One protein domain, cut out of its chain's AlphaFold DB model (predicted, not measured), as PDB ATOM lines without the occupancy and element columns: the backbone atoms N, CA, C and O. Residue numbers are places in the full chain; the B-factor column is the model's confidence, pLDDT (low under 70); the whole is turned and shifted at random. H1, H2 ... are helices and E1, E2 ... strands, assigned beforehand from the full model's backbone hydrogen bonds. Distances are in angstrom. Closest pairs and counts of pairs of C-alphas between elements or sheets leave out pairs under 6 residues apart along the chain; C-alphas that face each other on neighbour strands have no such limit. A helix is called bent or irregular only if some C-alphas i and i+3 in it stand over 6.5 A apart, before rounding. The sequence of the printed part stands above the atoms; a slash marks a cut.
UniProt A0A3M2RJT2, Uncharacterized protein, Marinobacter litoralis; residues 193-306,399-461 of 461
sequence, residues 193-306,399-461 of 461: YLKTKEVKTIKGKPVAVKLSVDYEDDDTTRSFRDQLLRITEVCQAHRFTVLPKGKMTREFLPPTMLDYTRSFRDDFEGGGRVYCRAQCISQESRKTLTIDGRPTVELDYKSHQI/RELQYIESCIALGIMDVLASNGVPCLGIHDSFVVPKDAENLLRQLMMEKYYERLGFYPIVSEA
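What this domain is: This is residues 193 to 306 and 399 to 461 of the 461 residues of an uncharacterized protein of Marinobacter litoralis (UniProt A0A3M2RJT2). Helix H4 makes the core, packing on two four-stranded sheets and on two other long helices, H1 and H5. One sheet is curled, and its hairpin E1 and E2 reaches far from the core; the other, flatter sheet has H4 and H5 over one face. The printed part has 177 residues, with five named helices and nine named strands in the order E1 E2 H1 E3 E4 E5 H2 H3 E6 H4 E7 E8 H5 E9, of mixed class. The sheet E2 E1 E4 E5 is mixed, and E7 E8 E6 E9 is antiparallel. The whole is compact, with a radius of gyration of the C-alphas of 17.6 A and spans of 55 by 42 by 31 A.

How they stand to each other: One strongly twisted sheet runs E2, residues 205 to 213, E1, 193 to 202, E4, 261 to 265, and E5, 267 to 275. E1 and E2 form a hairpin (N 200 to O 207, 2.8 A), E4 and E5 another (N 263 to O 273, 3.0 A), and E1 and E4 are parallel (N 195 to O 264, 3.1 A). H4, residues 399 to 418, is on this sheet; the closest C-alphas of H4 and E5, Arg 399 and Gly 271, are 4.4 A apart. H1, residues 219 to 236, and this sheet make two layers, a helix on one face of a sheet. H1 touches H4 with residues 227 to 235 alone, at a steep tilt of 53 degrees, the same way; the closest C-alphas, Ile 231 and Ala 417, are 5.2 A apart. The second sheet runs E7, residues 424 to 426, E8, 429 to 433, E6, 294 to 301, and E9, 458 to 460, with N 426 to O 429 at 2.8 A in the hairpin E7 and E8, N 299 to O 430 at 3.0 A and N 300 to O 459 at 2.8 A. H4 and H5, residues 434 to 452, lie on the same face of it, again two layers, and touch at a steep tilt of 43 degrees, opposite ways; the closest C-alphas, Ile 408 and Lys 447, are 5.6 A apart. E8, H5 and E9 form a split strand-helix-strand unit, two strands running the same way with E6 between them, with a right-handed crossover. Every O i to N i+4 pair is within hydrogen-bond range in H1 and H4, and 12 of 15 in H5.

Where its parts are: E1 begins at C-alpha 193 (5.763, 16.624, -41.368) and is 25.5 A long; E2 is 23.7 A, H1 25.4 A, E6 23.5 A and H4 27.8 A. H5, 27.4 A, is irregular: C-alphas 435 and 438 are 7.5 A apart. E3, residues 240 to 242, pairs with no named strand. H2, residues 277 to 280, only grazes the second sheet, as does H3, residues 283 to 286, which is only just on it with 5 pairs of C-alphas within 10 A. E9 ends at C-alpha 460 (16.231, -6.527, -58.158).

The domain as a whole: The C-alphas farthest apart, Gly 204 and Asp 435, are 58.8 A apart. Residues 307 to 398 are not printed, and C-alphas 306 and 399 are 13.1 A apart across the cut. The link E3 to E4 is long, with 18 residues. The mean pLDDT of the printed part is 93.7, and no printed residue is under 70.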
ATOM      1  N   TYR A 193       6.141  15.387 -40.685       94.56
ATOM      2  CA  TYR A 193       5.763  16.624 -41.368       94.56
ATOM      3  C   TYR A 193       4.343  16.559 -41.916       94.56
ATOM      4  O   TYR A 193       4.096  15.870 -42.904       94.56
ATOM      5  N   LEU A 194       3.439  17.368 -41.366       95.25
ATOM      6  CA  LEU A 194       2.111  17.573 -41.939       95.25
ATOM      7  C   LEU A 194       2.122  18.805 -42.847       95.25
ATOM      8  O   LEU A 194       2.491  19.905 -42.427       95.25
ATOM      9  N   LYS A 195       1.741  18.632 -44.116       93.12
ATOM     10  CA  LYS A 195       1.735  19.715 -45.110       93.12
ATOM     11  C   LYS A 195       0.367  19.850 -45.751       93.12
ATOM     12  O   LYS A 195      -0.217  18.852 -46.133       93.12
ATOM     13  N   THR A 196      -0.072  21.073 -46.030       91.38
ATOM     14  CA  THR A 196      -1.318  21.337 -46.769       91.38
ATOM     15  C   THR A 196      -1.092  22.179 -48.033       91.38
ATOM     16  O   THR A 196       0.040  22.593 -48.339       91.38
ATOM     17  N   LYS A 197      -2.138  22.342 -48.851       89.50
ATOM     18  CA  LYS A 197      -2.215  23.295 -49.969       89.50
ATOM     19  C   LYS A 197      -3.210  24.381 -49.600       89.50
ATOM     20  O   LYS A 197      -4.374  24.086 -49.378       89.50
ATOM     21  N   GLU A 198      -2.798  25.632 -49.711       86.44
ATOM     22  CA  GLU A 198      -3.741  26.750 -49.748       86.44
ATOM     23  C   GLU A 198      -3.650  27.451 -51.096       86.44
ATOM     24  O   GLU A 198      -2.557  27.650 -51.629       86.44
ATOM     25  N   VAL A 199      -4.787  27.853 -51.658       86.75
ATOM     26  CA  VAL A 199      -4.803  28.737 -52.826       86.75
ATOM     27  C   VAL A 199      -4.823  30.173 -52.323       86.75
ATOM     28  O   VAL A 199      -5.789  30.611 -51.710       86.75
ATOM     29  N   LYS A 200      -3.744  30.914 -52.583       83.75
ATOM     30  CA  LYS A 200      -3.634  32.339 -52.251       83.75
ATOM     31  C   LYS A 200      -3.718  33.179 -53.513       83.75
ATOM     32  O   LYS A 200      -3.135  32.832 -54.539       83.75
ATOM     33  N   THR A 201      -4.385  34.324 -53.431       85.19
ATOM     34  CA  THR A 201      -4.398  35.300 -54.524       85.19
ATOM     35  C   THR A 201      -3.131  36.142 -54.463       85.19
ATOM     36  O   THR A 201      -2.961  36.974 -53.575       85.19
ATOM     37  N   ILE A 202      -2.224  35.941 -55.417       77.00
ATOM     38  CA  ILE A 202      -0.982  36.711 -55.531       77.00
ATOM     39  C   ILE A 202      -1.037  37.501 -56.833       77.00
ATOM     40  O   ILE A 202      -1.019  36.925 -57.919       77.00
ATOM     41  N   LYS A 203      -1.084  38.836 -56.728       79.00
ATOM     42  CA  LYS A 203      -1.194  39.753 -57.880       79.00
ATOM     43  C   LYS A 203      -2.379  39.411 -58.802       79.00
ATOM     44  O   LYS A 203      -2.217  39.320 -60.016       79.00
ATOM     45  N   GLY A 204      -3.548  39.154 -58.210       83.94
ATOM     46  CA  GLY A 204      -4.780  38.829 -58.939       83.94
ATOM     47  C   GLY A 204      -4.824  37.429 -59.560       83.94
ATOM     48  O   GLY A 204      -5.787  37.111 -60.245       83.94
ATOM     49  N   LYS A 205      -3.809  36.582 -59.335       78.88
ATOM     50  CA  LYS A 205      -3.788  35.197 -59.825       78.88
ATOM     51  C   LYS A 205      -3.888  34.205 -58.665       78.88
ATOM     52  O   LYS A 205      -3.200  34.409 -57.660       78.88
ATOM     53  N   PRO A 206      -4.680  33.127 -58.798       83.12
ATOM     54  CA  PRO A 206      -4.680  32.045 -57.827       83.12
ATOM     55  C   PRO A 206      -3.340  31.305 -57.900       83.12
ATOM     56  O   PRO A 206      -2.915  30.849 -58.962       83.12
ATOM     57  N   VAL A 207      -2.654  31.208 -56.766       81.00
ATOM     58  CA  VAL A 207      -1.380  30.506 -56.625       81.00
ATOM     59  C   VAL A 207      -1.500  29.521 -55.477       81.00
ATOM     60  O   VAL A 207      -1.759  29.898 -54.338       81.00
ATOM     61  N   ALA A 208      -1.281  28.246 -55.778       82.25
ATOM     62  CA  ALA A 208      -1.174  27.221 -54.757       82.25
ATOM     63  C   ALA A 208       0.126  27.379 -53.960       82.25
ATOM     64  O   ALA A 208       1.219  27.353 -54.527       82.25
ATOM     65  N   VAL A 209       0.005  27.485 -52.642       81.00
ATOM     66  CA  VAL A 209       1.110  27.577 -51.693       81.00
ATOM     67  C   VAL A 209       1.106  26.323 -50.826       81.00
ATOM     68  O   VAL A 209       0.067  25.910 -50.315       81.00
ATOM     69  N   LYS A 210       2.274  25.691 -50.688       83.94
ATOM     70  CA  LYS A 210       2.475  24.583 -49.747       83.94
ATOM     71  C   LYS A 210       2.824  25.161 -48.382       83.94
ATOM     72  O   LYS A 210       3.657  26.060 -48.308       83.94
ATOM     73  N   LEU A 211       2.200  24.644 -47.332       86.00
ATOM     74  CA  LEU A 211       2.392  25.116 -45.963       86.00
ATOM     75  C   LEU A 211       2.595  23.933 -45.030       86.00
ATOM     76  O   LEU A 211       1.949  22.904 -45.213       86.00
ATOM     77  N   SER A 212       3.453  24.101 -44.027       88.50
ATOM     78  CA  SER A 212       3.560  23.165 -42.908       88.50
ATOM     79  C   SER A 212       2.485  23.474 -41.862       88.50
ATOM     80  O   SER A 212       2.187  24.637 -41.565       88.50
ATOM     81  N   VAL A 213       1.887  22.430 -41.303       90.88
ATOM     82  CA  VAL A 213       0.759  22.493 -40.368       90.88
ATOM     83  C   VAL A 213       1.234  21.990 -39.009       90.88
ATOM     84  O   VAL A 213       1.913  20.973 -38.955       90.88
ATOM     85  N   ASP A 214       0.938  22.720 -37.933       91.81
ATOM     86  CA  ASP A 214       1.190  22.194 -36.584       91.81
ATOM     87  C   ASP A 214       0.035  21.262 -36.223       91.81
ATOM     88  O   ASP A 214      -1.084  21.462 -36.689       91.81
ATOM     89  N   TYR A 215       0.315  20.262 -35.405       93.44
ATOM     90  CA  TYR A 215      -0.650  19.274 -34.937       93.44
ATOM     91  C   TYR A 215      -0.366  18.946 -33.471       93.44
ATOM     92  O   TYR A 215       0.714  19.264 -32.966       93.44
ATOM     93  N   GLU A 216      -1.328  18.334 -32.791       94.19
ATOM     94  CA  GLU A 216      -1.139  17.763 -31.457       94.19
ATOM     95  C   GLU A 216      -0.700  16.304 -31.583       94.19
ATOM     96  O   GLU A 216      -1.125  15.605 -32.502       94.19
ATOM     97  N   ASP A 217       0.187  15.859 -30.694       95.19
ATOM     98  CA  ASP A 217       0.697  14.491 -30.749       95.19
ATOM     99  C   ASP A 217      -0.337  13.501 -30.191       95.19
ATOM    100  O   ASP A 217      -0.788  13.613 -29.049       95.19
ATOM    101  N   ASP A 218      -0.616  12.460 -30.961       95.56
ATOM    102  CA  ASP A 218      -1.431  11.298 -30.604       95.56
ATOM    103  C   ASP A 218      -0.585  10.007 -30.585       95.56
ATOM    104  O   ASP A 218       0.634  10.031 -30.787       95.56
ATOM    105  N   ASP A 219      -1.214   8.863 -30.304       97.19
ATOM    106  CA  ASP A 219      -0.505   7.576 -30.247       97.19
ATOM    107  C   ASP A 219       0.069   7.171 -31.608       97.19
ATOM    108  O   ASP A 219       1.162   6.610 -31.680       97.19
ATOM    109  N   THR A 220      -0.619   7.519 -32.696       94.94
ATOM    110  CA  THR A 220      -0.193   7.237 -34.070       94.94
ATOM    111  C   THR A 220       1.091   7.986 -34.423       94.94
ATOM    112  O   THR A 220       2.074   7.388 -34.861       94.94
ATOM    113  N   THR A 221       1.121   9.299 -34.200       95.94
ATOM    114  CA  THR A 221       2.291  10.143 -34.468       95.94
ATOM    115  C   THR A 221       3.454   9.790 -33.549       95.94
ATOM    116  O   THR A 221       4.589   9.771 -34.021       95.94
ATOM    117  N   ARG A 222       3.209   9.447 -32.275       96.50
ATOM    118  CA  ARG A 222       4.245   8.905 -31.375       96.50
ATOM    119  C   ARG A 222       4.824   7.592 -31.902       96.50
ATOM    120  O   ARG A 222       6.036   7.505 -32.071       96.50
ATOM    121  N   SER A 223       3.969   6.641 -32.272       96.75
ATOM    122  CA  SER A 223       4.390   5.360 -32.851       96.75
ATOM    123  C   SER A 223       5.241   5.555 -34.109       96.75
ATOM    124  O   SER A 223       6.336   5.005 -34.208       96.75
ATOM    125  N   PHE A 224       4.824   6.427 -35.036       96.94
ATOM    126  CA  PHE A 224       5.629   6.724 -36.225       96.94
ATOM    127  C   PHE A 224       6.995   7.320 -35.882       96.94
ATOM    128  O   PHE A 224       7.976   6.985 -36.548       96.94
ATOM    129  N   ARG A 225       7.094   8.181 -34.861       95.75
ATOM    130  CA  ARG A 225       8.393   8.709 -34.417       95.75
ATOM    131  C   ARG A 225       9.290   7.608 -33.874       95.75
ATOM    132  O   ARG A 225      10.457   7.577 -34.250       95.75
ATOM    133  N   ASP A 226       8.751   6.698 -33.071       96.25
ATOM    134  CA  ASP A 226       9.518   5.589 -32.500       96.25
ATOM    135  C   ASP A 226      10.058   4.653 -33.592       96.25
ATOM    136  O   ASP A 226      11.215   4.236 -33.536       96.25
ATOM    137  N   GLN A 227       9.250   4.369 -34.620       97.69
ATOM    138  CA  GLN A 227       9.676   3.585 -35.785       97.69
ATOM    139  C   GLN A 227      10.796   4.292 -36.560       97.69
ATOM    140  O   GLN A 227      11.837   3.699 -36.834       97.69
ATOM    141  N   LEU A 228      10.616   5.578 -36.887       96.75
ATOM    142  CA  LEU A 228      11.627   6.359 -37.610       96.75
ATOM    143  C   LEU A 228      12.927   6.494 -36.815       96.75
ATOM    144  O   LEU A 228      14.003   6.451 -37.413       96.75
ATOM    145  N   LEU A 229      12.834   6.646 -35.491       94.38
ATOM    146  CA  LEU A 229      13.992   6.723 -34.610       94.38
ATOM    147  C   LEU A 229      14.763   5.403 -34.622       94.38
ATOM    148  O   LEU A 229      15.950   5.432 -34.919       94.38
ATOM    149  N   ARG A 230      14.098   4.255 -34.425       96.50
ATOM    150  CA  ARG A 230      14.750   2.933 -34.516       96.50
ATOM    151  C   ARG A 230      15.448   2.720 -35.854       96.50
ATOM    152  O   ARG A 230      16.602   2.305 -35.891       96.50
ATOM    153  N   ILE A 231      14.757   3.021 -36.954       97.31
ATOM    154  CA  ILE A 231      15.318   2.908 -38.307       97.31
ATOM    155  C   ILE A 231      16.569   3.781 -38.438       97.31
ATOM    156  O   ILE A 231      17.598   3.326 -38.937       97.31
ATOM    157  N   THR A 232      16.484   5.034 -37.988       94.19
ATOM    158  CA  THR A 232      17.592   5.990 -38.060       94.19
ATOM    159  C   THR A 232      18.774   5.525 -37.211       94.19
ATOM    160  O   THR A 232      19.891   5.490 -37.714       94.19
ATOM    161  N   GLU A 233      18.541   5.098 -35.968       93.81
ATOM    162  CA  GLU A 233      19.579   4.619 -35.050       93.81
ATOM    163  C   GLU A 233      20.331   3.412 -35.619       93.81
ATOM    164  O   GLU A 233      21.562   3.404 -35.638       93.81
ATOM    165  N   VAL A 234      19.611   2.422 -36.159       97.19
ATOM    166  CA  VAL A 234      20.240   1.254 -36.788       97.19
ATOM    167  C   VAL A 234      21.050   1.673 -38.009       97.19
ATOM    168  O   VAL A 234      22.204   1.277 -38.130       97.19
ATOM    169  N   CYS A 235      20.510   2.510 -38.895       95.81
ATOM    170  CA  CYS A 235      21.258   2.985 -40.058       95.81
ATOM    171  C   CYS A 235      22.512   3.785 -39.665       95.81
ATOM    172  O   CYS A 235      23.569   3.587 -40.259       95.81
ATOM    173  N   GLN A 236      22.433   4.649 -38.652       92.38
ATOM    174  CA  GLN A 236      23.561   5.470 -38.193       92.38
ATOM    175  C   GLN A 236      24.631   4.681 -37.428       92.38
ATOM    176  O   GLN A 236      25.778   5.123 -37.361       92.38
ATOM    177  N   ALA A 237      24.287   3.509 -36.892       93.38
ATOM    178  CA  ALA A 237      25.249   2.584 -36.300       93.38
ATOM    179  C   ALA A 237      26.113   1.852 -37.348       93.38
ATOM    180  O   ALA A 237      27.113   1.234 -36.986       93.38
ATOM    181  N   HIS A 238      25.749   1.925 -38.632       94.69
ATOM    182  CA  HIS A 238      26.409   1.203 -39.717       94.69
ATOM    183  C   HIS A 238      27.143   2.141 -40.674       94.69
ATOM    184  O   HIS A 238      26.777   3.302 -40.877       94.69
ATOM    185  N   ARG A 239      28.203   1.628 -41.311       94.06
ATOM    186  CA  ARG A 239      29.070   2.438 -42.166       94.06
ATOM    187  C   ARG A 239      28.653   2.368 -43.633       94.06
ATOM    188  O   ARG A 239      29.124   1.508 -44.375       94.06
ATOM    189  N   PHE A 240      27.810   3.301 -44.069       95.50
ATOM    190  CA  PHE A 240      27.398   3.415 -45.470       95.50
ATOM    191  C   PHE A 240      28.488   4.091 -46.308       95.50
ATOM    192  O   PHE A 240      28.899   5.214 -46.011       95.50
ATOM    193  N   THR A 241      28.945   3.440 -47.379       94.94
ATOM    194  CA  THR A 241      29.834   4.078 -48.364       94.94
ATOM    195  C   THR A 241      29.348   3.871 -49.784       94.94
ATOM    196  O   THR A 241      28.768   2.832 -50.098       94.94
ATOM    197  N   VAL A 242      29.607   4.853 -50.640       94.00
ATOM    198  CA  VAL A 242      29.223   4.853 -52.054       94.00
ATOM    199  C   VAL A 242      30.412   5.296 -52.900       94.00
ATOM    200  O   VAL A 242      31.229   6.087 -52.438       94.00
ATOM    201  N   LEU A 243      30.526   4.792 -54.125       91.50
ATOM    202  CA  LEU A 243      31.377   5.364 -55.164       91.50
ATOM    203  C   LEU A 243      30.487   6.242 -56.058       91.50
ATOM    204  O   LEU A 243      29.715   5.705 -56.859       91.50
ATOM    205  N   PRO A 244      30.517   7.578 -55.907       85.31
ATOM    206  CA  PRO A 244      29.702   8.444 -56.744       85.31
ATOM    207  C   PRO A 244      30.085   8.299 -58.218       85.31
ATOM    208  O   PRO A 244      31.255   8.107 -58.556       85.31
ATOM    209  N   LYS A 245      29.096   8.427 -59.107       81.62
ATOM    210  CA  LYS A 245      29.317   8.414 -60.557       81.62
ATOM    211  C   LYS A 245      30.454   9.365 -60.952       81.62
ATOM    212  O   LYS A 245      30.402  10.551 -60.644       81.62
ATOM    213  N   GLY A 246      31.441   8.838 -61.677       78.44
ATOM    214  CA  GLY A 246      32.577   9.611 -62.187       78.44
ATOM    215  C   GLY A 246      33.712   9.845 -61.185       78.44
ATOM    216  O   GLY A 246      34.726  10.415 -61.575       78.44
ATOM    217  N   LYS A 247      33.595   9.389 -59.929       78.38
ATOM    218  CA  LYS A 247      34.672   9.489 -58.931       78.38
ATOM    219  C   LYS A 247      35.484   8.204 -58.837       78.38
ATOM    220  O   LYS A 247      34.981   7.119 -59.113       78.38
ATOM    221  N   MET A 248      36.742   8.343 -58.416       82.50
ATOM    222  CA  MET A 248      37.670   7.225 -58.184       82.50
ATOM    223  C   MET A 248      37.716   6.778 -56.720       82.50
ATOM    224  O   MET A 248      38.200   5.690 -56.419       82.50
ATOM    225  N   THR A 249      37.211   7.602 -55.805       84.56
ATOM    226  CA  THR A 249      37.239   7.353 -54.363       84.56
ATOM    227  C   THR A 249      35.833   7.175 -53.813       84.56
ATOM    228  O   THR A 249      34.872   7.806 -54.253       84.56
ATOM    229  N   ARG A 250      35.717   6.277 -52.833       88.50
ATOM    230  CA  ARG A 250      34.477   6.064 -52.089       88.50
ATOM    231  C   ARG A 250      34.303   7.150 -51.042       88.50
ATOM    232  O   ARG A 250      35.261   7.528 -50.376       88.50
ATOM    233  N   GLU A 251      33.064   7.565 -50.854       88.19
ATOM    234  CA  GLU A 251      32.668   8.528 -49.837       88.19
ATOM    235  C   GLU A 251      31.841   7.839 -48.763       88.19
ATOM    236  O   GLU A 251      31.033   6.948 -49.047       88.19
ATOM    237  N   PHE A 252      32.036   8.264 -47.519       91.38
ATOM    238  CA  PHE A 252      31.156   7.894 -46.425       91.38
ATOM    239  C   PHE A 252      29.881   8.739 -46.460       91.38
ATOM    240  O   PHE A 252      29.951   9.960 -46.595       91.38
ATOM    241  N   LEU A 253      28.715   8.105 -46.320       91.56
ATOM    242  CA  LEU A 253      27.469   8.843 -46.132       91.56
ATOM    243  C   LEU A 253      27.385   9.293 -44.670       91.56
ATOM    244  O   LEU A 253      27.325   8.432 -43.792       91.56
ATOM    245  N   PRO A 254      27.363  10.604 -44.377       88.62
ATOM    246  CA  PRO A 254      27.276  11.063 -43.001       88.62
ATOM    247  C   PRO A 254      25.952  10.623 -42.353       88.62
ATOM    248  O   PRO A 254      24.929  10.565 -43.046       88.62
ATOM    249  N   PRO A 255      25.924  10.395 -41.023       86.75
ATOM    250  CA  PRO A 255      24.730   9.955 -40.298       86.75
ATOM    251  C   PRO A 255      23.491  10.803 -40.592       86.75
ATOM    252  O   PRO A 255      22.397  10.267 -40.762       86.75
ATOM    253  N   THR A 256      23.660  12.117 -40.767       85.81
ATOM    254  CA  THR A 256      22.534  13.031 -41.001       85.81
ATOM    255  C   THR A 256      21.892  12.896 -42.387       85.81
ATOM    256  O   THR A 256      20.803  13.420 -42.643       85.81
ATOM    257  N   MET A 257      22.519  12.154 -43.313       90.44
ATOM    258  CA  MET A 257      21.870  11.741 -44.562       90.44
ATOM    259  C   MET A 257      20.901  10.575 -44.387       90.44
ATOM    260  O   MET A 257      20.037  10.388 -45.248       90.44
ATOM    261  N   LEU A 258      21.037   9.827 -43.295       92.50
ATOM    262  CA  LEU A 258      20.241   8.650 -42.955       92.50
ATOM    263  C   LEU A 258      19.107   8.979 -41.974       92.50
ATOM    264  O   LEU A 258      18.348   8.088 -41.609       92.50
ATOM    265  N   ASP A 259      18.950  10.252 -41.593       90.31
ATOM    266  CA  ASP A 259      17.810  10.707 -40.796       90.31
ATOM    267  C   ASP A 259      16.515  10.592 -41.591       90.31
ATOM    268  O   ASP A 259      16.295  11.319 -42.573       90.31
ATOM    269  N   TYR A 260      15.640   9.706 -41.131       93.56
ATOM    270  CA  TYR A 260      14.347   9.502 -41.747       93.56
ATOM    271  C   TYR A 260      13.281  10.446 -41.195       93.56
ATOM    272  O   TYR A 260      13.129  10.674 -39.997       93.56
ATOM    273  N   THR A 261      12.494  10.982 -42.117       94.75
ATOM    274  CA  THR A 261      11.317  11.805 -41.850       94.75
ATOM    275  C   THR A 261      10.128  11.229 -42.600       94.75
ATOM    276  O   THR A 261      10.298  10.606 -43.646       94.75
ATOM    277  N   ARG A 262       8.912  11.454 -42.117       96.12
ATOM    278  CA  ARG A 262       7.679  11.035 -42.784       96.12
ATOM    279  C   ARG A 262       6.832  12.254 -43.109       96.12
ATOM    280  O   ARG A 262       6.579  13.075 -42.231       96.12
ATOM    281  N   SER A 263       6.416  12.411 -44.367       95.69
ATOM    282  CA  SER A 263       5.672  13.600 -44.810       95.69
ATOM    283  C   SER A 263       4.266  13.254 -45.284       95.69
ATOM    284  O   SER A 263       4.089  12.566 -46.286       95.69
ATOM    285  N   PHE A 264       3.285  13.836 -44.610       96.50
ATOM    286  CA  PHE A 264       1.856  13.691 -44.845       96.50
ATOM    287  C   PHE A 264       1.251  14.888 -45.584       96.50
ATOM    288  O   PHE A 264       1.855  15.972 -45.659       96.50
ATOM    289  N   ARG A 265       0.060  14.681 -46.152       94.12
ATOM    290  CA  ARG A 265      -0.675  15.656 -46.948       94.12
ATOM    291  C   ARG A 265      -2.106  15.815 -46.445       94.12
ATOM    292  O   ARG A 265      -2.908  14.915 -46.619       94.12
ATOM    293  N   ASP A 266      -2.408  17.020 -45.970       91.75
ATOM    294  CA  ASP A 266      -3.702  17.479 -45.442       91.75
ATOM    295  C   ASP A 266      -4.124  16.800 -44.124       91.75
ATOM    296  O   ASP A 266      -4.438  17.511 -43.173       91.75
ATOM    297  N   ASP A 267      -3.995  15.479 -44.018       93.12
ATOM    298  CA  ASP A 267      -4.230  14.663 -42.818       93.12
ATOM    299  C   ASP A 267      -3.137  13.576 -42.666       93.12
ATOM    300  O   ASP A 267      -2.182  13.541 -43.445       93.12
ATOM    301  N   PHE A 268      -3.248  12.705 -41.654       94.69
ATOM    302  CA  PHE A 268      -2.304  11.603 -41.391       94.69
ATOM    303  C   PHE A 268      -2.586  10.316 -42.186       94.69
ATOM    304  O   PHE A 268      -1.928   9.301 -41.960       94.69
ATOM    305  N   GLU A 269      -3.509  10.364 -43.145       93.12
ATOM    306  CA  GLU A 269      -3.875   9.250 -44.029       93.12
ATOM    307  C   GLU A 269      -3.616   9.577 -45.512       93.12
ATOM    308  O   GLU A 269      -3.748   8.723 -46.386       93.12
ATOM    309  N   GLY A 270      -3.181  10.804 -45.813       93.00
ATOM    310  CA  GLY A 270      -2.762  11.247 -47.132       93.00
ATOM    311  C   GLY A 270      -1.242  11.296 -47.289       93.00
ATOM    312  O   GLY A 270      -0.532  12.012 -46.578       93.00
ATOM    313  N   GLY A 271      -0.703  10.609 -48.296       94.38
ATOM    314  CA  GLY A 271       0.726  10.648 -48.602       94.38
ATOM    315  C   GLY A 271       1.545   9.792 -47.638       94.38
ATOM    316  O   GLY A 271       1.570   8.584 -47.771       94.38
ATOM    317  N   GLY A 272       2.302  10.388 -46.718       95.06
ATOM    318  CA  GLY A 272       2.980   9.642 -45.649       95.06
ATOM    319  C   GLY A 272       4.281   8.940 -46.043       95.06
ATOM    320  O   GLY A 272       4.772   8.127 -45.269       95.06
ATOM    321  N   ARG A 273       4.882   9.242 -47.201       95.69
ATOM    322  CA  ARG A 273       6.178   8.641 -47.586       95.69
ATOM    323  C   ARG A 273       7.272   8.969 -46.577       95.69
ATOM    324  O   ARG A 273       7.287  10.051 -45.984       95.69
ATOM    325  N   VAL A 274       8.200   8.026 -46.461       95.19
ATOM    326  CA  VAL A 274       9.402   8.113 -45.640       95.19
ATOM    327  C   VAL A 274      10.569   8.613 -46.505       95.19
ATOM    328  O   VAL A 274      10.781   8.140 -47.624       95.19
ATOM    329  N   TYR A 275      11.305   9.601 -46.005       94.69
ATOM    330  CA  TYR A 275      12.352  10.331 -46.717       94.69
ATOM    331  C   TYR A 275      13.602  10.471 -45.858       94.69
ATOM    332  O   TYR A 275      13.510  10.940 -44.724       94.69
ATOM    333  N   CYS A 276      14.762  10.176 -46.434       93.50
ATOM    334  CA  CYS A 276      16.069  10.601 -45.936       93.50
ATOM    335  C   CYS A 276      16.857  11.254 -47.083       93.50
ATOM    336  O   CYS A 276      16.479  11.151 -48.254       93.50
ATOM    337  N   ARG A 277      17.953  11.950 -46.777       90.44
ATOM    338  CA  ARG A 277      18.717  12.686 -47.804       90.44
ATOM    339  C   ARG A 277      19.517  11.747 -48.700       90.44
ATOM    340  O   ARG A 277      19.718  12.075 -49.862       90.44
ATOM    341  N   ALA A 278      19.897  10.566 -48.213       92.62
ATOM    342  CA  ALA A 278      20.554   9.534 -49.016       92.62
ATOM    343  C   ALA A 278      19.703   9.036 -50.204       92.62
ATOM    344  O   ALA A 278      20.255   8.505 -51.165       92.62
ATOM    345  N   GLN A 279      18.387   9.293 -50.224       92.12
ATOM    346  CA  GLN A 279      17.542   9.003 -51.392       92.12
ATOM    347  C   GLN A 279      17.910   9.832 -52.638       92.12
ATOM    348  O   GLN A 279      17.494   9.482 -53.740       92.12
ATOM    349  N   CYS A 280      18.693  10.915 -52.509       87.12
ATOM    350  CA  CYS A 280      19.156  11.693 -53.662       87.12
ATOM    351  C   CYS A 280      20.303  11.025 -54.440       87.12
ATOM    352  O   CYS A 280      20.685  11.521 -55.500       87.12
ATOM    353  N   ILE A 281      20.877   9.932 -53.923       89.69
ATOM    354  CA  ILE A 281      21.953   9.198 -54.594       89.69
ATOM    355  C   ILE A 281      21.396   8.569 -55.877       89.69
ATOM    356  O   ILE A 281      20.375   7.872 -55.859       89.69
ATOM    357  N   SER A 282      22.076   8.810 -57.001       89.12
ATOM    358  CA  SER A 282      21.651   8.303 -58.310       89.12
ATOM    359  C   SER A 282      21.626   6.778 -58.340       89.12
ATOM    360  O   SER A 282      22.483   6.138 -57.737       89.12
ATOM    361  N   GLN A 283      20.687   6.192 -59.090       90.06
ATOM    362  CA  GLN A 283      20.561   4.733 -59.227       90.06
ATOM    363  C   GLN A 283      21.893   4.070 -59.617       90.06
ATOM    364  O   GLN A 283      22.248   3.034 -59.073       90.06
ATOM    365  N   GLU A 284      22.676   4.698 -60.500       90.44
ATOM    366  CA  GLU A 284      24.010   4.220 -60.884       90.44
ATOM    367  C   GLU A 284      24.992   4.193 -59.705       90.44
ATOM    368  O   GLU A 284      25.647   3.180 -59.481       90.44
ATOM    369  N   SER A 285      25.054   5.264 -58.906       92.06
ATOM    370  CA  SER A 285      25.940   5.304 -57.736       92.06
ATOM    371  C   SER A 285      25.469   4.322 -56.660       92.06
ATOM    372  O   SER A 285      26.294   3.680 -56.018       92.06
ATOM    373  N   ARG A 286      24.151   4.131 -56.487       94.12
ATOM    374  CA  ARG A 286      23.598   3.185 -55.502       94.12
ATOM    375  C   ARG A 286      24.018   1.740 -55.737       94.12
ATOM    376  O   ARG A 286      24.227   1.028 -54.765       94.12
ATOM    377  N   LYS A 287      24.251   1.331 -56.989       94.44
ATOM    378  CA  LYS A 287      24.790  -0.006 -57.311       94.44
ATOM    379  C   LYS A 287      26.172  -0.268 -56.706       94.44
ATOM    380  O   LYS A 287      26.591  -1.412 -56.599       94.44
ATOM    381  N   THR A 288      26.887   0.786 -56.316       95.75
ATOM    382  CA  THR A 288      28.211   0.699 -55.683       95.75
ATOM    383  C   THR A 288      28.156   0.768 -54.155       95.75
ATOM    384  O   THR A 288      29.201   0.680 -53.498       95.75
ATOM    385  N   LEU A 289      26.957   0.968 -53.595       96.31
ATOM    386  CA  LEU A 289      26.758   1.150 -52.169       96.31
ATOM    387  C   LEU A 289      27.242  -0.089 -51.410       96.31
ATOM    388  O   LEU A 289      27.151  -1.228 -51.863       96.31
ATOM    389  N   THR A 290      27.830   0.158 -50.250       97.44
ATOM    390  CA  THR A 290      28.205  -0.888 -49.299       97.44
ATOM    391  C   THR A 290      27.827  -0.450 -47.905       97.44
ATOM    392  O   THR A 290      27.845   0.748 -47.607       97.44
ATOM    393  N   ILE A 291      27.553  -1.427 -47.055       97.31
ATOM    394  CA  ILE A 291      27.258  -1.213 -45.647       97.31
ATOM    395  C   ILE A 291      28.272  -2.029 -44.850       97.31
ATOM    396  O   ILE A 291      28.422  -3.230 -45.063       97.31
ATOM    397  N   ASP A 292      29.062  -1.346 -44.024       96.06
ATOM    398  CA  ASP A 292      30.241  -1.890 -43.327       96.06
ATOM    399  C   ASP A 292      31.263  -2.537 -44.270       96.06
ATOM    400  O   ASP A 292      31.933  -3.509 -43.936       96.06
ATOM    401  N   GLY A 293      31.366  -2.016 -45.495       95.56
ATOM    402  CA  GLY A 293      32.229  -2.583 -46.532       95.56
ATOM    403  C   GLY A 293      31.688  -3.853 -47.201       95.56
ATOM    404  O   GLY A 293      32.333  -4.352 -48.120       95.56
ATOM    405  N   ARG A 294      30.506  -4.351 -46.815       97.06
ATOM    406  CA  ARG A 294      29.831  -5.478 -47.480       97.06
ATOM    407  C   ARG A 294      28.991  -5.000 -48.670       97.06
ATOM    408  O   ARG A 294      28.421  -3.908 -48.596       97.06
ATOM    409  N   PRO A 295      28.885  -5.787 -49.759       97.75
ATOM    410  CA  PRO A 295      28.025  -5.454 -50.893       97.75
ATOM    411  C   PRO A 295      26.546  -5.429 -50.490       97.75
ATOM    412  O   PRO A 295      26.125  -6.146 -49.579       97.75
ATOM    413  N   THR A 296      25.756  -4.627 -51.199       98.50
ATOM    414  CA  THR A 296      24.306  -4.516 -50.994       98.50
ATOM    415  C   THR A 296      23.501  -5.053 -52.171       98.50
ATOM    416  O   THR A 296      24.032  -5.254 -53.261       98.50
ATOM    417  N   VAL A 297      22.201  -5.239 -51.953       98.12
ATOM    418  CA  VAL A 297      21.184  -5.484 -52.986       98.12
ATOM    419  C   VAL A 297      20.069  -4.449 -52.853       98.12
ATOM    420  O   VAL A 297      19.731  -4.075 -51.732       98.12
ATOM    421  N   GLU A 298      19.512  -3.987 -53.976       98.25
ATOM    422  CA  GLU A 298      18.310  -3.142 -54.019       98.25
ATOM    423  C   GLU A 298      17.145  -3.983 -54.555       98.25
ATOM    424  O   GLU A 298      17.177  -4.402 -55.712       98.25
ATOM    425  N   LEU A 299      16.130  -4.252 -53.727       98.44
ATOM    426  CA  LEU A 299      14.882  -4.879 -54.177       98.44
ATOM    427  C   LEU A 299      13.793  -3.818 -54.349       98.44
ATOM    428  O   LEU A 299      13.669  -2.919 -53.522       98.44
ATOM    429  N   ASP A 300      13.001  -3.949 -55.410       97.38
ATOM    430  CA  ASP A 300      11.932  -3.028 -55.796       97.38
ATOM    431  C   ASP A 300      10.646  -3.787 -56.155       97.38
ATOM    432  O   ASP A 300      10.656  -4.969 -56.530       97.38
ATOM    433  N   TYR A 301       9.516  -3.095 -56.054       97.00
ATOM    434  CA  TYR A 301       8.215  -3.616 -56.437       97.00
ATOM    435  C   TYR A 301       7.903  -3.356 -57.912       97.00
ATOM    436  O   TYR A 301       7.872  -2.229 -58.411       97.00
ATOM    437  N   LYS A 302       7.508  -4.407 -58.632       95.19
ATOM    438  CA  LYS A 302       7.091  -4.267 -60.026       95.19
ATOM    439  C   LYS A 302       5.686  -3.667 -60.130       95.19
ATOM    440  O   LYS A 302       4.690  -4.274 -59.727       95.19
ATOM    441  N   SER A 303       5.613  -2.495 -60.762       94.69
ATOM    442  CA  SER A 303       4.366  -1.769 -61.052       94.69
ATOM    443  C   SER A 303       3.583  -1.386 -59.790       94.69
ATOM    444  O   SER A 303       2.359  -1.449 -59.775       94.69
ATOM    445  N   HIS A 304       4.293  -0.987 -58.732       94.56
ATOM    446  CA  HIS A 304       3.762  -0.907 -57.372       94.56
ATOM    447  C   HIS A 304       2.465  -0.099 -57.226       94.56
ATOM    448  O   HIS A 304       1.461  -0.657 -56.799       94.56
ATOM    449  N   GLN A 305       2.431   1.178 -57.632       93.56
ATOM    450  CA  GLN A 305       1.247   2.025 -57.407       93.56
ATOM    451  C   GLN A 305      -0.015   1.521 -58.118       93.56
ATOM    452  O   GLN A 305      -1.086   1.479 -57.519       93.56
ATOM    453  N   ILE A 306       0.104   1.118 -59.386       96.50
ATOM    454  CA  ILE A 306      -1.038   0.577 -60.131       96.50
ATOM    455  C   ILE A 306      -1.432  -0.805 -59.593       96.50
ATOM    456  O   ILE A 306      -2.615  -1.090 -59.464       96.50
ATOM    457  N   ARG A 399      -2.628  10.349 -53.056       93.75
ATOM    458  CA  ARG A 399      -2.453  10.459 -51.597       93.75
ATOM    459  C   ARG A 399      -2.777   9.136 -50.921       93.75
ATOM    460  O   ARG A 399      -2.010   8.706 -50.067       93.75
ATOM    461  N   GLU A 400      -3.867   8.506 -51.340       94.44
ATOM    462  CA  GLU A 400      -4.350   7.231 -50.810       94.44
ATOM    463  C   GLU A 400      -3.382   6.094 -51.160       94.44
ATOM    464  O   GLU A 400      -2.910   5.376 -50.278       94.44
ATOM    465  N   LEU A 401      -3.005   5.979 -52.441       95.56
ATOM    466  CA  LEU A 401      -2.058   4.955 -52.897       95.56
ATOM    467  C   LEU A 401      -0.690   5.108 -52.227       95.56
ATOM    468  O   LEU A 401      -0.107   4.124 -51.775       95.56
ATOM    469  N   GLN A 402      -0.198   6.344 -52.119       95.69
ATOM    470  CA  GLN A 402       1.070   6.635 -51.461       95.69
ATOM    471  C   GLN A 402       1.020   6.328 -49.958       95.69
ATOM    472  O   GLN A 402       2.028   5.893 -49.403       95.69
ATOM    473  N   TYR A 403      -0.126   6.518 -49.299       96.62
ATOM    474  CA  TYR A 403      -0.275   6.170 -47.888       96.62
ATOM    475  C   TYR A 403      -0.163   4.669 -47.668       96.62
ATOM    476  O   TYR A 403       0.634   4.244 -46.830       96.62
ATOM    477  N   ILE A 404      -0.865   3.869 -48.476       97.00
ATOM    478  CA  ILE A 404      -0.763   2.406 -48.442       97.00
ATOM    479  C   ILE A 404       0.687   1.958 -48.675       97.00
ATOM    480  O   ILE A 404       1.234   1.235 -47.842       97.00
ATOM    481  N   GLU A 405       1.319   2.441 -49.751       96.00
ATOM    482  CA  GLU A 405       2.736   2.205 -50.075       96.00
ATOM    483  C   GLU A 405       3.640   2.539 -48.877       96.00
ATOM    484  O   GLU A 405       4.467   1.731 -48.458       96.00
ATOM    485  N   SER A 406       3.444   3.709 -48.265       96.00
ATOM    486  CA  SER A 406       4.286   4.171 -47.161       96.00
ATOM    487  C   SER A 406       4.142   3.347 -45.886       96.00
ATOM    488  O   SER A 406       5.115   3.192 -45.153       96.00
ATOM    489  N   CYS A 407       2.944   2.831 -45.605       96.69
ATOM    490  CA  CYS A 407       2.699   1.973 -44.450       96.69
ATOM    491  C   CYS A 407       3.395   0.621 -44.621       96.69
ATOM    492  O   CYS A 407       4.007   0.136 -43.672       96.69
ATOM    493  N   ILE A 408       3.358   0.055 -45.833       97.88
ATOM    494  CA  ILE A 408       4.101  -1.167 -46.173       97.88
ATOM    495  C   ILE A 408       5.604  -0.909 -46.016       97.88
ATOM    496  O   ILE A 408       6.279  -1.645 -45.297       97.88
ATOM    497  N   ALA A 409       6.116   0.176 -46.607       97.81
ATOM    498  CA  ALA A 409       7.532   0.523 -46.542       97.81
ATOM    499  C   ALA A 409       8.031   0.743 -45.107       97.81
ATOM    500  O   ALA A 409       9.048   0.173 -44.715       97.81
ATOM    501  N   LEU A 410       7.297   1.515 -44.299       97.50
ATOM    502  CA  LEU A 410       7.656   1.746 -42.900       97.50
ATOM    503  C   LEU A 410       7.638   0.444 -42.092       97.50
ATOM    504  O   LEU A 410       8.548   0.221 -41.302       97.50
ATOM    505  N   GLY A 411       6.652  -0.430 -42.320       97.75
ATOM    506  CA  GLY A 411       6.570  -1.733 -41.659       97.75
ATOM    507  C   GLY A 411       7.752  -2.649 -41.984       97.75
ATOM    508  O   GLY A 411       8.295  -3.281 -41.082       97.75
ATOM    509  N   ILE A 412       8.192  -2.693 -43.245       98.56
ATOM    510  CA  ILE A 412       9.383  -3.456 -43.660       98.56
ATOM    511  C   ILE A 412      10.629  -2.906 -42.964       98.56
ATOM    512  O   ILE A 412      11.389  -3.659 -42.352       98.56
ATOM    513  N   MET A 413      10.826  -1.587 -43.033       98.56
ATOM    514  CA  MET A 413      12.006  -0.930 -42.473       98.56
ATOM    515  C   MET A 413      12.079  -1.063 -40.948       98.56
ATOM    516  O   MET A 413      13.161  -1.301 -40.418       98.56
ATOM    517  N   ASP A 414      10.951  -0.954 -40.241       98.19
ATOM    518  CA  ASP A 414      10.886  -1.086 -38.779       98.19
ATOM    519  C   ASP A 414      11.191  -2.521 -38.320       98.19
ATOM    520  O   ASP A 414      11.905  -2.714 -37.335       98.19
ATOM    521  N   VAL A 415      10.738  -3.542 -39.061       98.44
ATOM    522  CA  VAL A 415      11.089  -4.943 -38.764       98.44
ATOM    523  C   VAL A 415      12.571  -5.209 -39.036       98.44
ATOM    524  O   VAL A 415      13.231  -5.824 -38.200       98.44
ATOM    525  N   LEU A 416      13.129  -4.719 -40.150       98.62
ATOM    526  CA  LEU A 416      14.568  -4.836 -40.428       98.62
ATOM    527  C   LEU A 416      15.403  -4.176 -39.325       98.62
ATOM    528  O   LEU A 416      16.293  -4.814 -38.764       98.62
ATOM    529  N   ALA A 417      15.052  -2.945 -38.947       98.12
ATOM    530  CA  ALA A 417      15.696  -2.223 -37.857       98.12
ATOM    531  C   ALA A 417      15.579  -2.967 -36.515       98.12
ATOM    532  O   ALA A 417      16.565  -3.104 -35.798       98.12
ATOM    533  N   SER A 418      14.415  -3.536 -36.199       97.62
ATOM    534  CA  SER A 418      14.227  -4.342 -34.983       97.62
ATOM    535  C   SER A 418      15.106  -5.603 -34.952       97.62
ATOM    536  O   SER A 418      15.416  -6.106 -33.876       97.62
ATOM    537  N   ASN A 419      15.548  -6.087 -36.117       97.06
ATOM    538  CA  ASN A 419      16.510  -7.184 -36.262       97.06
ATOM    539  C   ASN A 419      17.968  -6.699 -36.400       97.06
ATOM    540  O   ASN A 419      18.855  -7.492 -36.709       97.06
ATOM    541  N   GLY A 420      18.234  -5.403 -36.205       97.25
ATOM    542  CA  GLY A 420      19.564  -4.811 -36.358       97.25
ATOM    543  C   GLY A 420      20.065  -4.753 -37.804       97.25
ATOM    544  O   GLY A 420      21.254  -4.537 -38.020       97.25
ATOM    545  N   VAL A 421      19.188  -4.945 -38.796       98.38
ATOM    546  CA  VAL A 421      19.552  -4.917 -40.216       98.38
ATOM    547  C   VAL A 421      19.389  -3.491 -40.757       98.38
ATOM    548  O   VAL A 421      18.268  -2.979 -40.801       98.38
ATOM    549  N   PRO A 422      20.474  -2.834 -41.202       97.81
ATOM    550  CA  PRO A 422      20.398  -1.504 -41.790       97.81
ATOM    551  C   PRO A 422      19.711  -1.558 -43.157       97.81
ATOM    552  O   PRO A 422      20.010  -2.416 -43.991       97.81
ATOM    553  N   CYS A 423      18.806  -0.611 -43.402       97.50
ATOM    554  CA  CYS A 423      18.028  -0.538 -44.631       97.50
ATOM    555  C   CYS A 423      17.931   0.906 -45.127       97.50
ATOM    556  O   CYS A 423      17.297   1.750 -44.491       97.50
ATOM    557  N   LEU A 424      18.489   1.179 -46.307       97.31
ATOM    558  CA  LEU A 424      18.235   2.426 -47.024       97.31
ATOM    559  C   LEU A 424      16.983   2.246 -47.897       97.31
ATOM    560  O   LEU A 424      17.054   1.742 -49.014       97.31
ATOM    561  N   GLY A 425      15.829   2.655 -47.371       95.62
ATOM    562  CA  GLY A 425      14.569   2.748 -48.113       95.62
ATOM    563  C   GLY A 425      14.529   3.960 -49.049       95.62
ATOM    564  O   GLY A 425      14.852   5.085 -48.637       95.62
ATOM    565  N   ILE A 426      14.109   3.733 -50.293       92.38
ATOM    566  CA  ILE A 426      14.045   4.687 -51.405       92.38
ATOM    567  C   ILE A 426      12.668   4.569 -52.055       92.38
ATOM    568  O   ILE A 426      12.466   3.837 -53.014       92.38
ATOM    569  N   HIS A 427      11.709   5.325 -51.522       88.06
ATOM    570  CA  HIS A 427      10.298   5.173 -51.889       88.06
ATOM    571  C   HIS A 427       9.826   3.726 -51.659       88.06
ATOM    572  O   HIS A 427       9.695   3.331 -50.502       88.06
ATOM    573  N   ASP A 428       9.583   2.975 -52.729       89.25
ATOM    574  CA  ASP A 428       9.123   1.592 -52.764       89.25
ATOM    575  C   ASP A 428      10.248   0.558 -52.980       89.25
ATOM    576  O   ASP A 428       9.968  -0.642 -52.950       89.25
ATOM    577  N   SER A 429      11.510   0.995 -53.103       95.75
ATOM    578  CA  SER A 429      12.688   0.117 -53.126       95.75
ATOM    579  C   SER A 429      13.493   0.162 -51.822       95.75
ATOM    580  O   SER A 429      13.453   1.136 -51.062       95.75
ATOM    581  N   PHE A 430      14.240  -0.907 -51.539       98.19
ATOM    582  CA  PHE A 430      14.986  -1.079 -50.290       98.19
ATOM    583  C   PHE A 430      16.382  -1.631 -50.558       98.19
ATOM    584  O   PHE A 430      16.533  -2.671 -51.201       98.19
ATOM    585  N   VAL A 431      17.399  -0.946 -50.027       98.38
ATOM    586  CA  VAL A 431      18.802  -1.362 -50.110       98.38
ATOM    587  C   VAL A 431      19.258  -1.935 -48.771       98.38
ATOM    588  O   VAL A 431      19.251  -1.226 -47.762       98.38
ATOM    589  N   VAL A 432      19.694  -3.195 -48.771       98.62
ATOM    590  CA  VAL A 432      20.177  -3.928 -47.583       98.62
ATOM    591  C   VAL A 432      21.504  -4.637 -47.883       98.62
ATOM    592  O   VAL A 432      21.836  -4.832 -49.058       98.62
ATOM    593  N   PRO A 433      22.281  -5.052 -46.862       98.50
ATOM    594  CA  PRO A 433      23.392  -5.986 -47.050       98.50
ATOM    595  C   PRO A 433      22.957  -7.236 -47.840       98.50
ATOM    596  O   PRO A 433      21.849  -7.735 -47.646       98.50
ATOM    597  N   LYS A 434      23.797  -7.738 -48.757       98.19
ATOM    598  CA  LYS A 434      23.419  -8.832 -49.682       98.19
ATOM    599  C   LYS A 434      22.981 -10.116 -48.958       98.19
ATOM    600  O   LYS A 434      22.118 -10.832 -49.454       98.19
ATOM    601  N   ASP A 435      23.538 -10.390 -47.784       97.56
ATOM    602  CA  ASP A 435      23.168 -11.508 -46.906       97.56
ATOM    603  C   ASP A 435      21.750 -11.386 -46.313       97.56
ATOM    604  O   ASP A 435      21.156 -12.398 -45.943       97.56
ATOM    605  N   ALA A 436      21.164 -10.185 -46.292       98.31
ATOM    606  CA  ALA A 436      19.793  -9.935 -45.852       98.31
ATOM    607  C   ALA A 436      18.747  -9.978 -46.989       98.31
ATOM    608  O   ALA A 436      17.572  -9.709 -46.736       98.31
ATOM    609  N   GLU A 437      19.123 -10.331 -48.229       98.44
ATOM    610  CA  GLU A 437      18.205 -10.323 -49.383       98.44
ATOM    611  C   GLU A 437      16.947 -11.170 -49.151       98.44
ATOM    612  O   GLU A 437      15.831 -10.718 -49.410       98.44
ATOM    613  N   ASN A 438      17.117 -12.398 -48.652       98.25
ATOM    614  CA  ASN A 438      16.002 -13.321 -48.439       98.25
ATOM    615  C   ASN A 438      15.025 -12.789 -47.386       98.25
ATOM    616  O   ASN A 438      13.814 -12.851 -47.595       98.25
ATOM    617  N   LEU A 439      15.552 -12.216 -46.298       98.44
ATOM    618  CA  LEU A 439      14.744 -11.581 -45.259       98.44
ATOM    619  C   LEU A 439      13.972 -10.387 -45.829       98.44
ATOM    620  O   LEU A 439      12.765 -10.292 -45.631       98.44
ATOM    621  N   LEU A 440      14.639  -9.504 -46.580       98.69
ATOM    622  CA  LEU A 440      13.979  -8.364 -47.213       98.69
ATOM    623  C   LEU A 440      12.865  -8.822 -48.161       98.69
ATOM    624  O   LEU A 440      11.750  -8.314 -48.081       98.69
ATOM    625  N   ARG A 441      13.138  -9.802 -49.029       98.69
ATOM    626  CA  ARG A 441      12.147 -10.338 -49.971       98.69
ATOM    627  C   ARG A 441      10.946 -10.927 -49.239       98.69
ATOM    628  O   ARG A 441       9.816 -10.638 -49.621       98.69
ATOM    629  N   GLN A 442      11.176 -11.709 -48.185       98.44
ATOM    630  CA  GLN A 442      10.112 -12.256 -47.347       98.44
ATOM    631  C   GLN A 442       9.257 -11.134 -46.742       98.44
ATOM    632  O   GLN A 442       8.044 -11.127 -46.942       98.44
ATOM    633  N   LEU A 443       9.876 -10.138 -46.101       98.56
ATOM    634  CA  LEU A 443       9.164  -9.008 -45.495       98.56
ATOM    635  C   LEU A 443       8.386  -8.182 -46.525       98.56
ATOM    636  O   LEU A 443       7.260  -7.766 -46.256       98.56
ATOM    637  N   MET A 444       8.951  -7.969 -47.718       98.62
ATOM    638  CA  MET A 444       8.264  -7.286 -48.816       98.62
ATOM    639  C   MET A 444       7.001  -8.030 -49.261       98.62
ATOM    640  O   MET A 444       6.013  -7.377 -49.599       98.62
ATOM    641  N   MET A 445       7.019  -9.366 -49.268       98.56
ATOM    642  CA  MET A 445       5.848 -10.186 -49.592       98.56
ATOM    643  C   MET A 445       4.828 -10.172 -48.446       98.56
ATOM    644  O   MET A 445       3.647  -9.931 -48.689       98.56
ATOM    645  N   GLU A 446       5.280 -10.377 -47.208       98.44
ATOM    646  CA  GLU A 446       4.438 -10.441 -46.007       98.44
ATOM    647  C   GLU A 446       3.722  -9.121 -45.729       98.44
ATOM    648  O   GLU A 446       2.498  -9.101 -45.644       98.44
ATOM    649  N   LYS A 447       4.444  -7.994 -45.658       98.31
ATOM    650  CA  LYS A 447       3.842  -6.683 -45.349       98.31
ATOM    651  C   LYS A 447       2.886  -6.198 -46.421       98.31
ATOM    652  O   LYS A 447       1.898  -5.530 -46.114       98.31
ATOM    653  N   TYR A 448       3.146  -6.561 -47.668       98.50
ATOM    654  CA  TYR A 448       2.216  -6.287 -48.748       98.50
ATOM    655  C   TYR A 448       0.949  -7.149 -48.624       98.50
ATOM    656  O   TYR A 448      -0.160  -6.615 -48.700       98.50
ATOM    657  N   TYR A 449       1.098  -8.455 -48.368       98.44
ATOM    658  CA  TYR A 449      -0.025  -9.377 -48.190       98.44
ATOM    659  C   TYR A 449      -0.883  -9.025 -46.968       98.44
ATOM    660  O   TYR A 449      -2.099  -8.942 -47.089       98.44
ATOM    661  N   GLU A 450      -0.275  -8.726 -45.817       98.06
ATOM    662  CA  GLU A 450      -0.976  -8.259 -44.608       98.06
ATOM    663  C   GLU A 450      -1.867  -7.041 -44.896       98.06
ATOM    664  O   GLU A 450      -2.954  -6.907 -44.333       98.06
ATOM    665  N   ARG A 451      -1.408  -6.134 -45.769       97.25
ATOM    666  CA  ARG A 451      -2.102  -4.877 -46.058       97.25
ATOM    667  C   ARG A 451      -3.187  -5.012 -47.121       97.25
ATOM    668  O   ARG A 451      -4.153  -4.253 -47.073       97.25
ATOM    669  N   LEU A 452      -2.998  -5.891 -48.104       97.75
ATOM    670  CA  LEU A 452      -3.818  -5.918 -49.321       97.75
ATOM    671  C   LEU A 452      -4.466  -7.276 -49.612       97.75
ATOM    672  O   LEU A 452      -5.396  -7.321 -50.404       97.75
ATOM    673  N   GLY A 453      -4.016  -8.367 -48.990       97.88
ATOM    674  CA  GLY A 453      -4.525  -9.725 -49.227       97.88
ATOM    675  C   GLY A 453      -4.035 -10.382 -50.523       97.88
ATOM    676  O   GLY A 453      -4.491 -11.469 -50.864       97.88
ATOM    677  N   PHE A 454      -3.097  -9.748 -51.232       98.19
ATOM    678  CA  PHE A 454      -2.498 -10.235 -52.479       98.19
ATOM    679  C   PHE A 454      -0.981 -10.277 -52.359       98.19
ATOM    680  O   PHE A 454      -0.403  -9.540 -51.562       98.19
ATOM    681  N   TYR A 455      -0.320 -11.101 -53.169       97.25
ATOM    682  CA  TYR A 455       1.137 -11.099 -53.231       97.25
ATOM    683  C   TYR A 455       1.652 -10.074 -54.252       97.25
ATOM    684  O   TYR A 455       1.093  -9.934 -55.342       97.25
ATOM    685  N   PRO A 456       2.722  -9.332 -53.929       97.44
ATOM    686  CA  PRO A 456       3.356  -8.435 -54.878       97.44
ATOM    687  C   PRO A 456       4.301  -9.200 -55.814       97.44
ATOM    688  O   PRO A 456       4.582 -10.384 -55.638       97.44
ATOM    689  N   ILE A 457       4.861  -8.481 -56.787       97.19
ATOM    690  CA  ILE A 457       6.002  -8.953 -57.577       97.19
ATOM    691  C   ILE A 457       7.223  -8.134 -57.167       97.19
ATOM    692  O   ILE A 457       7.197  -6.906 -57.269       97.19
ATOM    693  N   VAL A 458       8.276  -8.818 -56.715       97.19
ATOM    694  CA  VAL A 458       9.520  -8.215 -56.211       97.19
ATOM    695  C   VAL A 458      10.690  -8.611 -57.108       97.19
ATOM    696  O   VAL A 458      10.913  -9.797 -57.355       97.19
ATOM    697  N   SER A 459      11.471  -7.632 -57.558       94.69
ATOM    698  CA  SER A 459      12.648  -7.829 -58.413       94.69
ATOM    699  C   SER A 459      13.840  -7.014 -57.918       94.69
ATOM    700  O   SER A 459      13.665  -6.063 -57.169       94.69
ATOM    701  N   GLU A 460      15.049  -7.380 -58.338       94.06
ATOM    702  CA  GLU A 460      16.231  -6.527 -58.158       94.06
ATOM    703  C   GLU A 460      16.157  -5.312 -59.111       94.06
ATOM    704  O   GLU A 460      15.624  -5.444 -60.219       94.06
ATOM    705  N   ALA A 461      16.614  -4.137 -58.657       86.62
ATOM    706  CA  ALA A 461      16.393  -2.826 -59.296       86.62
ATOM    707  C   ALA A 461      17.427  -2.375 -60.353       86.62
ATOM    708  O   ALA A 461      18.600  -2.819 -60.339       86.62
TER     709      ALA A 461